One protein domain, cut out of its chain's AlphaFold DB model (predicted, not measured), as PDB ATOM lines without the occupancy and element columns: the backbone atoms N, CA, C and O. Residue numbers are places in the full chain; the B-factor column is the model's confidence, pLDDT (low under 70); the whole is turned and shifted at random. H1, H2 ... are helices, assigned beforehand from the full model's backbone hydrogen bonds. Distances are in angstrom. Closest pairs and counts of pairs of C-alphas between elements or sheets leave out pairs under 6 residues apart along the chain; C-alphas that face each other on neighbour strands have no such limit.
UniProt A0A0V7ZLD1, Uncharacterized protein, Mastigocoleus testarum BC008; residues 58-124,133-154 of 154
ATOM      1  N   GLU A  58     -56.817  20.814  16.894       53.41
ATOM      2  CA  GLU A  58     -56.268  21.714  15.864       53.41
ATOM      3  C   GLU A  58     -55.948  23.127  16.396       53.41
ATOM      4  O   GLU A  58     -54.886  23.675  16.086       53.41
ATOM      5  N   GLU A  59     -56.801  23.713  17.244       52.53
ATOM      6  CA  GLU A  59     -56.584  25.069  17.788       52.53
ATOM      7  C   GLU A  59     -55.488  25.108  18.869       52.53
ATOM      8  O   GLU A  59     -54.690  26.053  18.931       52.53
ATOM      9  N   GLN A  60     -55.381  24.058  19.693       55.59
ATOM     10  CA  GLN A  60     -54.312  23.954  20.696       55.59
ATOM     11  C   GLN A  60     -52.940  23.799  20.032       55.59
ATOM     12  O   GLN A  60     -51.950  24.357  20.514       55.59
ATOM     13  N   ASN A  61     -52.895  23.130  18.876       66.88
ATOM     14  CA  ASN A  61     -51.669  22.870  18.141       66.88
ATOM     15  C   ASN A  61     -51.016  24.165  17.633       66.88
ATOM     16  O   ASN A  61     -49.826  24.388  17.849       66.88
ATOM     17  N   ILE A  62     -51.793  25.068  17.026       73.94
ATOM     18  CA  ILE A  62     -51.263  26.309  16.434       73.94
ATOM     19  C   ILE A  62     -50.683  27.231  17.515       73.94
ATOM     20  O   ILE A  62     -49.556  27.718  17.389       73.94
ATOM     21  N   THR A  63     -51.426  27.445  18.602       80.62
ATOM     22  CA  THR A  63     -50.989  28.289  19.723       80.62
ATOM     23  C   THR A  63     -49.723  27.735  20.384       80.62
ATOM     24  O   THR A  63     -48.796  28.497  20.683       80.62
ATOM     25  N   GLU A  64     -49.638  26.417  20.577       81.56
ATOM     26  CA  GLU A  64     -48.463  25.759  21.157       81.56
ATOM     27  C   GLU A  64     -47.246  25.836  20.221       81.56
ATOM     28  O   GLU A  64     -46.145  26.166  20.668       81.56
ATOM     29  N   HIS A  65     -47.437  25.657  18.911       82.31
ATOM     30  CA  HIS A  65     -46.371  25.761  17.907       82.31
ATOM     31  C   HIS A  65     -45.805  27.181  17.800       82.31
ATOM     32  O   HIS A  65     -44.583  27.361  17.808       82.31
ATOM     33  N   ILE A  66     -46.666  28.207  17.787       83.81
ATOM     34  CA  ILE A  66     -46.230  29.613  17.822       83.81
ATOM     35  C   ILE A  66     -45.483  29.898  19.131       83.81
ATOM     36  O   ILE A  66     -44.432  30.539  19.112       83.81
ATOM     37  N   THR A  67     -45.990  29.416  20.266       85.75
ATOM     38  CA  THR A  67     -45.350  29.616  21.575       85.75
ATOM     39  C   THR A  67     -43.952  28.997  21.607       85.75
ATOM     40  O   THR A  67     -42.980  29.688  21.915       85.75
ATOM     41  N   ASN A  68     -43.826  27.741  21.178       85.00
ATOM     42  CA  ASN A  68     -42.550  27.033  21.090       85.00
ATOM     43  C   ASN A  68     -41.569  27.739  20.144       85.00
ATOM     44  O   ASN A  68     -40.388  27.878  20.465       85.00
ATOM     45  N   PHE A  69     -42.045  28.250  19.002       85.75
ATOM     46  CA  PHE A  69     -41.225  29.048  18.090       85.75
ATOM     47  C   PHE A  69     -40.690  30.321  18.759       85.75
ATOM     48  O   PHE A  69     -39.497  30.617  18.663       85.75
ATOM     49  N   LEU A  70     -41.543  31.054  19.478       84.88
ATOM     50  CA  LEU A  70     -41.163  32.290  20.164       84.88
ATOM     51  C   LEU A  70     -40.161  32.069  21.303       84.88
ATOM     52  O   LEU A  70     -39.380  32.977  21.602       84.88
ATOM     53  N   GLU A  71     -40.164  30.882  21.908       84.62
ATOM     54  CA  GLU A  71     -39.222  30.468  22.953       84.62
ATOM     55  C   GLU A  71     -37.944  29.810  22.399       84.62
ATOM     56  O   GLU A  71     -36.916  29.803  23.077       84.62
ATOM     57  N   SER A  72     -37.963  29.319  21.153       81.56
ATOM     58  CA  SER A  72     -36.854  28.577  20.524       81.56
ATOM     59  C   SER A  72     -35.568  29.388  20.309       81.56
ATOM     60  O   SER A  72     -34.520  28.823  19.988       81.56
ATOM     61  N   GLY A  73     -35.625  30.713  20.467       76.88
ATOM     62  CA  GLY A  73     -34.490  31.601  20.220       76.88
ATOM     63  C   GLY A  73     -34.095  31.705  18.743       76.88
ATOM     64  O   GLY A  73     -32.989  32.167  18.454       76.88
ATOM     65  N   ASP A  74     -34.967  31.292  17.811       85.25
ATOM     66  CA  ASP A  74     -34.765  31.501  16.373       85.25
ATOM     67  C   ASP A  74     -34.499  32.998  16.096       85.25
ATOM     68  O   ASP A  74     -35.140  33.869  16.696       85.25
ATOM     69  N   PRO A  75     -33.548  33.342  15.208       83.06
ATOM     70  CA  PRO A  75     -33.199  34.732  14.923       83.06
ATOM     71  C   PRO A  75     -34.396  35.592  14.491       83.06
ATOM     72  O   PRO A  75     -34.399  36.794  14.757       83.06
ATOM     73  N   VAL A  76     -35.422  35.012  13.859       84.12
ATOM     74  CA  VAL A  76     -36.657  35.715  13.489       84.12
ATOM     75  C   VAL A  76     -37.513  36.003  14.730       84.12
ATOM     76  O   VAL A  76     -37.996  37.127  14.888       84.12
ATOM     77  N   ALA A  77     -37.623  35.051  15.663       84.38
ATOM     78  CA  ALA A  77     -38.292  35.253  16.952       84.38
ATOM     79  C   ALA A  77     -37.566  36.300  17.818       84.38
ATOM     80  O   ALA A  77     -38.201  37.166  18.419       84.38
ATOM     81  N   VAL A  78     -36.232  36.295  17.836       83.62
ATOM     82  CA  VAL A  78     -35.436  37.301  18.561       83.62
ATOM     83  C   VAL A  78     -35.669  38.706  17.993       83.62
ATOM     84  O   VAL A  78     -35.960  39.630  18.752       83.62
ATOM     85  N   LYS A  79     -35.632  38.871  16.661       82.19
ATOM     86  CA  LYS A  79     -35.944  40.152  15.994       82.19
ATOM     87  C   LYS A  79     -37.370  40.629  16.300       82.19
ATOM     88  O   LYS A  79     -37.601  41.829  16.471       82.19
ATOM     89  N   LEU A  80     -38.331  39.706  16.377       83.00
ATOM     90  CA  LEU A  80     -39.713  40.000  16.757       83.00
ATOM     91  C   LEU A  80     -39.784  40.572  18.184       83.00
ATOM     92  O   LEU A  80     -40.385  41.631  18.396       83.00
ATOM     93  N   TRP A  81     -39.124  39.922  19.144       81.50
ATOM     94  CA  TRP A  81     -39.057  40.370  20.538       81.50
ATOM     95  C   TRP A  81     -38.362  41.723  20.699       81.50
ATOM     96  O   TRP A  81     -38.860  42.596  21.418       81.50
ATOM     97  N   GLU A  82     -37.258  41.949  19.987       81.19
ATOM     98  CA  GLU A  82     -36.561  43.240  19.975       81.19
ATOM     99  C   GLU A  82     -37.491  44.384  19.541       81.19
ATOM    100  O   GLU A  82     -37.460  45.477  20.125       81.19
ATOM    101  N   ARG A  83     -38.360  44.128  18.553       74.62
ATOM    102  CA  ARG A  83     -39.266  45.134  17.987       74.62
ATOM    103  C   ARG A  83     -40.506  45.377  18.852       74.62
ATOM    104  O   ARG A  83     -40.872  46.540  19.051       74.62
ATOM    105  N   ILE A  84     -41.137  44.314  19.354       76.50
ATOM    106  CA  ILE A  84     -42.414  44.359  20.092       76.50
ATOM    107  C   ILE A  84     -42.217  44.707  21.576       76.50
ATOM    108  O   ILE A  84     -43.079  45.354  22.181       76.50
ATOM    109  N   GLY A  85     -41.064  44.358  22.155       72.25
ATOM    110  CA  GLY A  85     -40.732  44.626  23.552       72.25
ATOM    111  C   GLY A  85     -41.360  43.686  24.568       72.25
ATOM    112  O   GLY A  85     -41.776  42.589  24.226       72.25
ATOM    113  N   ASP A  86     -41.455  44.153  25.819       74.44
ATOM    114  CA  ASP A  86     -41.953  43.375  26.967       74.44
ATOM    115  C   ASP A  86     -43.488  43.264  26.980       74.44
ATOM    116  O   ASP A  86     -44.156  43.571  27.971       74.44
ATOM    117  N   LYS A  87     -44.088  42.888  25.848       77.19
ATOM    118  CA  LYS A  87     -45.515  42.553  25.801       77.19
ATOM    119  C   LYS A  87     -45.713  41.113  26.270       77.19
ATOM    120  O   LYS A  87     -44.823  40.287  26.092       77.19
ATOM    121  N   PRO A  88     -46.873  40.797  26.871       80.88
ATOM    122  CA  PRO A  88     -47.144  39.437  27.302       80.88
ATOM    123  C   PRO A  88     -47.158  38.503  26.087       80.88
ATOM    124  O   PRO A  88     -47.863  38.777  25.113       80.88
ATOM    125  N   LEU A  89     -46.399  37.407  26.182       81.44
ATOM    126  CA  LEU A  89     -46.284  36.348  25.173       81.44
ATOM    127  C   LEU A  89     -47.660  35.914  24.654       81.44
ATOM    128  O   LEU A  89     -47.881  35.900  23.449       81.44
ATOM    129  N   THR A  90     -48.621  35.709  25.555       80.50
ATOM    130  CA  THR A  90     -49.999  35.321  25.217       80.50
ATOM    131  C   THR A  90     -50.679  36.278  24.238       80.50
ATOM    132  O   THR A  90     -51.348  35.843  23.313       80.50
ATOM    133  N   LYS A  91     -50.465  37.592  24.375       82.44
ATOM    134  CA  LYS A  91     -51.041  38.588  23.462       82.44
ATOM    135  C   LYS A  91     -50.371  38.568  22.089       82.44
ATOM    136  O   LYS A  91     -51.024  38.873  21.098       82.44
ATOM    137  N   ILE A  92     -49.075  38.267  22.035       83.94
ATOM    138  CA  ILE A  92     -48.338  38.156  20.771       83.94
ATOM    139  C   ILE A  92     -48.802  36.906  20.028       83.94
ATOM    140  O   ILE A  92     -49.109  37.000  18.846       83.94
ATOM    141  N   VAL A  93     -48.919  35.781  20.733       85.88
ATOM    142  CA  VAL A  93     -49.388  34.511  20.173       85.88
ATOM    143  C   VAL A  93     -50.790  34.664  19.579       85.88
ATOM    144  O   VAL A  93     -50.952  34.406  18.392       85.88
ATOM    145  N   SER A  94     -51.758  35.211  20.324       83.19
ATOM    146  CA  SER A  94     -53.125  35.410  19.805       83.19
ATOM    147  C   SER A  94     -53.204  36.383  18.620       83.19
ATOM    148  O   SER A  94     -54.054  36.241  17.747       83.19
ATOM    149  N   GLU A  95     -52.340  37.402  18.558       83.75
ATOM    150  CA  GLU A  95     -52.306  38.310  17.401       83.75
ATOM    151  C   GLU A  95     -51.652  37.662  16.179       83.75
ATOM    152  O   GLU A  95     -52.100  37.909  15.061       83.75
ATOM    153  N   LEU A  96     -50.624  36.829  16.369       84.88
ATOM    154  CA  LEU A  96     -50.009  36.059  15.286       84.88
ATOM    155  C   LEU A  96     -50.968  35.003  14.744       84.88
ATOM    156  O   LEU A  96     -51.134  34.914  13.533       84.88
ATOM    157  N   GLU A  97     -51.666  34.289  15.618       85.56
ATOM    158  CA  GLU A  97     -52.741  33.363  15.263       85.56
ATOM    159  C   GLU A  97     -53.831  34.066  14.436       85.56
ATOM    160  O   GLU A  97     -54.156  33.639  13.327       85.56
ATOM    161  N   ARG A  98     -54.301  35.238  14.890       85.88
ATOM    162  CA  ARG A  98     -55.239  36.083  14.129       85.88
ATOM    163  C   ARG A  98     -54.671  36.548  12.782       85.88
ATOM    164  O   ARG A  98     -55.425  36.816  11.852       85.88
ATOM    165  N   CYS A  99     -53.354  36.707  12.661       84.94
ATOM    166  CA  CYS A  99     -52.712  37.034  11.388       84.94
ATOM    167  C   CYS A  99     -52.567  35.813  10.470       84.94
ATOM    168  O   CYS A  99     -52.535  35.984   9.255       84.94
ATOM    169  N   LEU A 100     -52.492  34.601  11.015       82.81
ATOM    170  CA  LEU A 100     -52.429  33.359  10.245       82.81
ATOM    171  C   LEU A 100     -53.811  32.901   9.772       82.81
ATOM    172  O   LEU A 100     -53.909  32.295   8.708       82.81
ATOM    173  N   SER A 101     -54.885  33.287  10.469       82.50
ATOM    174  CA  SER A 101     -56.265  32.957  10.086       82.50
ATOM    175  C   SER A 101     -56.723  33.579   8.754       82.50
ATOM    176  O   SER A 101     -57.817  33.287   8.270       82.50
ATOM    177  N   PHE A 102     -55.936  34.480   8.150       81.94
ATOM    178  CA  PHE A 102     -56.241  35.029   6.829       81.94
ATOM    179  C   PHE A 102     -55.964  34.001   5.726       81.94
ATOM    180  O   PHE A 102     -54.911  33.378   5.682       81.94
ATOM    181  N   SER A 103     -56.886  33.881   4.767       77.88
ATOM    182  CA  SER A 103     -56.819  32.861   3.710       77.88
ATOM    183  C   SER A 103     -55.702  33.090   2.678       77.88
ATOM    184  O   SER A 103     -55.279  32.142   2.017       77.88
ATOM    185  N   LYS A 104     -55.225  34.330   2.493       83.12
ATOM    186  CA  LYS A 104     -54.200  34.647   1.485       83.12
ATOM    187  C   LYS A 104     -52.870  35.020   2.122       83.12
ATOM    188  O   LYS A 104     -52.820  35.937   2.936       83.12
ATOM    189  N   ARG A 105     -51.776  34.457   1.595       81.88
ATOM    190  CA  ARG A 105     -50.394  34.775   2.005       81.88
ATOM    191  C   ARG A 105     -50.092  36.276   2.024       81.88
ATOM    192  O   ARG A 105     -49.521  36.782   2.978       81.88
ATOM    193  N   ALA A 106     -50.521  37.013   0.999       81.19
ATOM    194  CA  ALA A 106     -50.324  38.463   0.955       81.19
ATOM    195  C   ALA A 106     -51.060  39.187   2.099       81.19
ATOM    196  O   ALA A 106     -50.506  40.101   2.699       81.19
ATOM    197  N   GLU A 107     -52.285  38.767   2.428       86.31
ATOM    198  CA  GLU A 107     -53.080  39.345   3.522       86.31
ATOM    199  C   GLU A 107     -52.453  39.028   4.889       86.31
ATOM    200  O   GLU A 107     -52.363  39.924   5.727       86.31
ATOM    201  N   GLN A 108     -51.926  37.812   5.069       84.75
ATOM    202  CA  GLN A 108     -51.165  37.409   6.259       84.75
ATOM    203  C   GLN A 108     -49.907  38.278   6.443       84.75
ATOM    204  O   GLN A 108     -49.706  38.854   7.512       84.75
ATOM    205  N   ILE A 109     -49.100  38.465   5.387       85.00
ATOM    206  CA  ILE A 109     -47.900  39.327   5.417       85.00
ATOM    207  C   ILE A 109     -48.278  40.763   5.790       85.00
ATOM    208  O   ILE A 109     -47.631  41.376   6.638       85.00
ATOM    209  N   PHE A 110     -49.342  41.311   5.192       85.25
ATOM    210  CA  PHE A 110     -49.803  42.661   5.516       85.25
ATOM    211  C   PHE A 110     -50.289  42.780   6.962       85.25
ATOM    212  O   PHE A 110     -49.965  43.775   7.612       85.25
ATOM    213  N   ALA A 111     -51.009  41.782   7.478       85.56
ATOM    214  CA  ALA A 111     -51.478  41.753   8.858       85.56
ATOM    215  C   ALA A 111     -50.312  41.686   9.857       85.56
ATOM    216  O   ALA A 111     -50.274  42.479  10.799       85.56
ATOM    217  N   ILE A 112     -49.318  40.827   9.606       85.94
ATOM    218  CA  ILE A 112     -48.096  40.728  10.421       85.94
ATOM    219  C   ILE A 112     -47.305  42.037  10.349       85.94
ATOM    220  O   ILE A 112     -46.882  42.567  11.374       85.94
ATOM    221  N   LYS A 113     -47.135  42.613   9.155       86.19
ATOM    222  CA  LYS A 113     -46.444  43.896   8.963       86.19
ATOM    223  C   LYS A 113     -47.133  45.022   9.736       86.19
ATOM    224  O   LYS A 113     -46.464  45.787  10.429       86.19
ATOM    225  N   ASP A 114     -48.458  45.129   9.645       83.06
ATOM    226  CA  ASP A 114     -49.226  46.119  10.403       83.06
ATOM    227  C   ASP A 114     -49.119  45.858  11.910       83.06
ATOM    228  O   ASP A 114     -48.935  46.803  12.677       83.06
ATOM    229  N   PHE A 115     -49.152  44.599  12.350       84.06
ATOM    230  CA  PHE A 115     -48.908  44.234  13.741       84.06
ATOM    231  C   PHE A 115     -47.522  44.708  14.206       84.06
ATOM    232  O   PHE A 115     -47.426  45.430  15.198       84.06
ATOM    233  N   LEU A 116     -46.451  44.413  13.473       83.19
ATOM    234  CA  LEU A 116     -45.093  44.868  13.797       83.19
ATOM    235  C   LEU A 116     -44.982  46.399  13.852       83.19
ATOM    236  O   LEU A 116     -44.345  46.940  14.760       83.19
ATOM    237  N   LEU A 117     -45.635  47.099  12.920       80.00
ATOM    238  CA  LEU A 117     -45.645  48.561  12.844       80.00
ATOM    239  C   LEU A 117     -46.332  49.187  14.066       80.00
ATOM    240  O   LEU A 117     -45.756  50.050  14.727       80.00
ATOM    241  N   HIS A 118     -47.534  48.719  14.414       76.62
ATOM    242  CA  HIS A 118     -48.302  49.224  15.560       76.62
ATOM    243  C   HIS A 118     -47.669  48.866  16.908       76.62
ATOM    244  O   HIS A 118     -47.915  49.535  17.916       76.62
ATOM    245  N   ASN A 119     -46.867  47.801  16.947       73.56
ATOM    246  CA  ASN A 119     -46.245  47.316  18.169       73.56
ATOM    247  C   ASN A 119     -44.790  47.777  18.351       73.56
ATOM    248  O   ASN A 119     -44.245  47.548  19.430       73.56
ATOM    249  N   SER A 120     -44.192  48.461  17.371       68.81
ATOM    250  CA  SER A 120     -42.803  48.913  17.449       68.81
ATOM    251  C   SER A 120     -42.574  49.947  18.560       68.81
ATOM    252  O   SER A 120     -43.301  50.931  18.686       68.81
ATOM    253  N   LYS A 121     -41.489  49.770  19.330       63.03
ATOM    254  CA  LYS A 121     -41.000  50.759  20.316       63.03
ATOM    255  C   LYS A 121     -40.607  52.115  19.706       63.03
ATOM    256  O   LYS A 121     -40.430  53.083  20.448       63.03
ATOM    257  N   ALA A 122     -40.444  52.198  18.384       53.34
ATOM    258  CA  ALA A 122     -40.041  53.411  17.687       53.34
ATOM    259  C   ALA A 122     -41.191  54.437  17.637       53.34
ATOM    260  O   ALA A 122     -41.911  54.558  16.657       53.34
ATOM    261  N   GLY A 123     -41.348  55.179  18.735       46.38
ATOM    262  CA  GLY A 123     -41.757  56.583  18.744       46.38
ATOM    263  C   GLY A 123     -43.084  56.946  18.072       46.38
ATOM    264  O   GLY A 123     -43.119  57.360  16.920       46.38
ATOM    265  N   ARG A 124     -44.137  57.072  18.890       45.62
ATOM    266  CA  ARG A 124     -45.335  57.914  18.651       45.62
ATOM    267  C   ARG A 124     -45.035  59.419  18.467       45.62
ATOM    268  O   ARG A 124     -45.937  60.245  18.586       45.62
ATOM    269  N   TYR A 133     -37.354  52.722   4.117       52.97
ATOM    270  CA  TYR A 133     -36.374  51.674   4.440       52.97
ATOM    271  C   TYR A 133     -36.816  50.810   5.626       52.97
ATOM    272  O   TYR A 133     -36.539  49.613   5.651       52.97
ATOM    273  N   ASP A 134     -37.530  51.395   6.591       66.50
ATOM    274  CA  ASP A 134     -38.050  50.659   7.747       66.50
ATOM    275  C   ASP A 134     -39.273  49.813   7.348       66.50
ATOM    276  O   ASP A 134     -39.384  48.664   7.766       66.50
ATOM    277  N   LEU A 135     -40.121  50.311   6.433       63.50
ATOM    278  CA  LEU A 135     -41.230  49.551   5.841       63.50
ATOM    279  C   LEU A 135     -40.764  48.324   5.046       63.50
ATOM    280  O   LEU A 135     -41.350  47.257   5.197       63.50
ATOM    281  N   VAL A 136     -39.714  48.443   4.225       67.81
ATOM    282  CA  VAL A 136     -39.172  47.299   3.463       67.81
ATOM    283  C   VAL A 136     -38.574  46.251   4.404       67.81
ATOM    284  O   VAL A 136     -38.828  45.062   4.236       67.81
ATOM    285  N   ASN A 137     -37.859  46.675   5.450       76.62
ATOM    286  CA  ASN A 137     -37.345  45.756   6.470       76.62
ATOM    287  C   ASN A 137     -38.469  45.070   7.266       76.62
ATOM    288  O   ASN A 137     -38.331  43.906   7.632       76.62
ATOM    289  N   LEU A 138     -39.585  45.765   7.515       78.94
ATOM    290  CA  LEU A 138     -40.768  45.209   8.180       78.94
ATOM    291  C   LEU A 138     -41.493  44.178   7.314       78.94
ATOM    292  O   LEU A 138     -41.920  43.154   7.838       78.94
ATOM    293  N   VAL A 139     -41.627  44.436   6.011       81.81
ATOM    294  CA  VAL A 139     -42.229  43.478   5.072       81.81
ATOM    295  C   VAL A 139     -41.359  42.231   4.960       81.81
ATOM    296  O   VAL A 139     -41.883  41.133   5.098       81.81
ATOM    297  N   ASN A 140     -40.039  42.386   4.835       84.88
ATOM    298  CA  ASN A 140     -39.119  41.248   4.800       84.88
ATOM    299  C   ASN A 140     -39.177  40.426   6.099       84.88
ATOM    300  O   ASN A 140     -39.213  39.204   6.050       84.88
ATOM    301  N   LEU A 141     -39.242  41.081   7.267       84.44
ATOM    302  CA  LEU A 141     -39.393  40.380   8.547       84.44
ATOM    303  C   LEU A 141     -40.747  39.664   8.655       84.44
ATOM    304  O   LEU A 141     -40.811  38.569   9.201       84.44
ATOM    305  N   ALA A 142     -41.823  40.270   8.152       86.38
ATOM    306  CA  ALA A 142     -43.143  39.648   8.120       86.38
ATOM    307  C   ALA A 142     -43.181  38.427   7.186       86.38
ATOM    308  O   ALA A 142     -43.821  37.432   7.519       86.38
ATOM    309  N   GLU A 143     -42.480  38.484   6.053       87.69
ATOM    310  CA  GLU A 143     -42.303  37.351   5.140       87.69
ATOM    311  C   GLU A 143     -41.483  36.224   5.778       87.69
ATOM    312  O   GLU A 143     -41.951  35.087   5.785       87.69
ATOM    313  N   GLU A 144     -40.324  36.540   6.375       88.44
ATOM    314  CA  GLU A 144     -39.480  35.577   7.107       88.44
ATOM    315  C   GLU A 144     -40.257  34.909   8.257       88.44
ATOM    316  O   GLU A 144     -40.162  33.699   8.459       88.44
ATOM    317  N   LEU A 145     -41.048  35.688   9.006       86.56
ATOM    318  CA  LEU A 145     -41.881  35.181  10.098       86.56
ATOM    319  C   LEU A 145     -42.969  34.240   9.580       86.56
ATOM    320  O   LEU A 145     -43.177  33.177  10.155       86.56
ATOM    321  N   LEU A 146     -43.656  34.615   8.501       86.50
ATOM    322  CA  LEU A 146     -44.720  33.793   7.935       86.50
ATOM    323  C   LEU A 146     -44.184  32.483   7.357       86.50
ATOM    324  O   LEU A 146     -44.815  31.446   7.526       86.50
ATOM    325  N   GLU A 147     -43.035  32.525   6.685       88.06
ATOM    326  CA  GLU A 147     -42.371  31.335   6.151       88.06
ATOM    327  C   GLU A 147     -42.005  30.371   7.281       88.06
ATOM    328  O   GLU A 147     -42.425  29.222   7.251       88.06
ATOM    329  N   LYS A 148     -41.365  30.866   8.346       84.94
ATOM    330  CA  LYS A 148     -41.040  30.059   9.530       84.94
ATOM    331  C   LYS A 148     -42.265  29.475  10.218       84.94
ATOM    332  O   LYS A 148     -42.229  28.327  10.634       84.94
ATOM    333  N   LEU A 149     -43.330  30.260  10.367       83.06
ATOM    334  CA  LEU A 149     -44.558  29.785  11.001       83.06
ATOM    335  C   LEU A 149     -45.269  28.743  10.138       83.06
ATOM    336  O   LEU A 149     -45.783  27.779  10.682       83.06
ATOM    337  N   THR A 150     -45.253  28.898   8.812       83.06
ATOM    338  CA  THR A 150     -45.833  27.911   7.889       83.06
ATOM    339  C   THR A 150     -45.016  26.619   7.898       83.06
ATOM    340  O   THR A 150     -45.598  25.556   8.031       83.06
ATOM    341  N   ASP A 151     -43.682  26.707   7.881       82.88
ATOM    342  CA  ASP A 151     -42.780  25.545   7.962       82.88
ATOM    343  C   ASP A 151     -42.913  24.753   9.276       82.88
ATOM    344  O   ASP A 151     -42.531  23.588   9.337       82.88
ATOM    345  N   ILE A 152     -43.374  25.398  10.352       78.06
ATOM    346  CA  ILE A 152     -43.595  24.769  11.665       78.06
ATOM    347  C   ILE A 152     -45.009  24.169  11.766       78.06
ATOM    348  O   ILE A 152     -45.237  23.312  12.614       78.06
ATOM    349  N   LEU A 153     -45.948  24.636  10.938       71.69
ATOM    350  CA  LEU A 153     -47.352  24.213  10.925       71.69
ATOM    351  C   LEU A 153     -47.672  23.165   9.838       71.69
ATOM    352  O   LEU A 153     -48.737  22.556   9.916       71.69
ATOM    353  N   ASP A 154     -46.783  22.975   8.854       64.88
ATOM    354  CA  ASP A 154     -46.794  21.882   7.857       64.88
ATOM    355  C   ASP A 154     -46.181  20.578   8.411       64.88
ATOM    356  O   ASP A 154     -46.703  19.486   8.075       64.88
TER     357      ASP A 154
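AT A GLANCE: This is residues 58 to 124 and 133 to 154 of the 154 residues of an uncharacterized protein of Mastigocoleus testarum BC008 (UniProt A0A0V7ZLD1). Long H5 crosses H4 of the helical hairpin H3 and H4, while H1 and H2 meet in an L-shaped corner and pack on both the hairpin and H5. The printed part, all helix, has 89 residues with five named helices, H1 to H5 in order. It is compact, with a radius of gyration of the C-alphas of 12.2 A and spans of 37 by 28 by 20 A.

HOW THE PARTS SIT: H1, residues 58 to 71, and H2, residues 75 to 84, touch only at the corner, C-alphas 70 and 77 being closest at 5.2 A. H3, residues 89 to 100, and H4, residues 105 to 119, form a hairpin at a shallow tilt of 31 degrees. H5, residues 133 to 153, touches H4 at a steep tilt of 59 degrees, with residues 138 to 146 alone; C-alphas 113 and 142 are closest, 5.4 A. Every O i to N i+4 pair is within hydrogen-bond range except in H1, 8 of 10.

IN THESE COORDINATES: H1 begins at C-alpha 58 (-56.268, 21.714, 15.864); H5, 30.3 A long, ends at C-alpha 153 (-47.352, 24.213, 10.925).

THE WHOLE: Residues 125 to 132 are cut out, a 17.9 A gap between C-alphas 124 and 133. Residues 58 to 61, 120 to 124, 133 to 136 and 154 have pLDDT under 70.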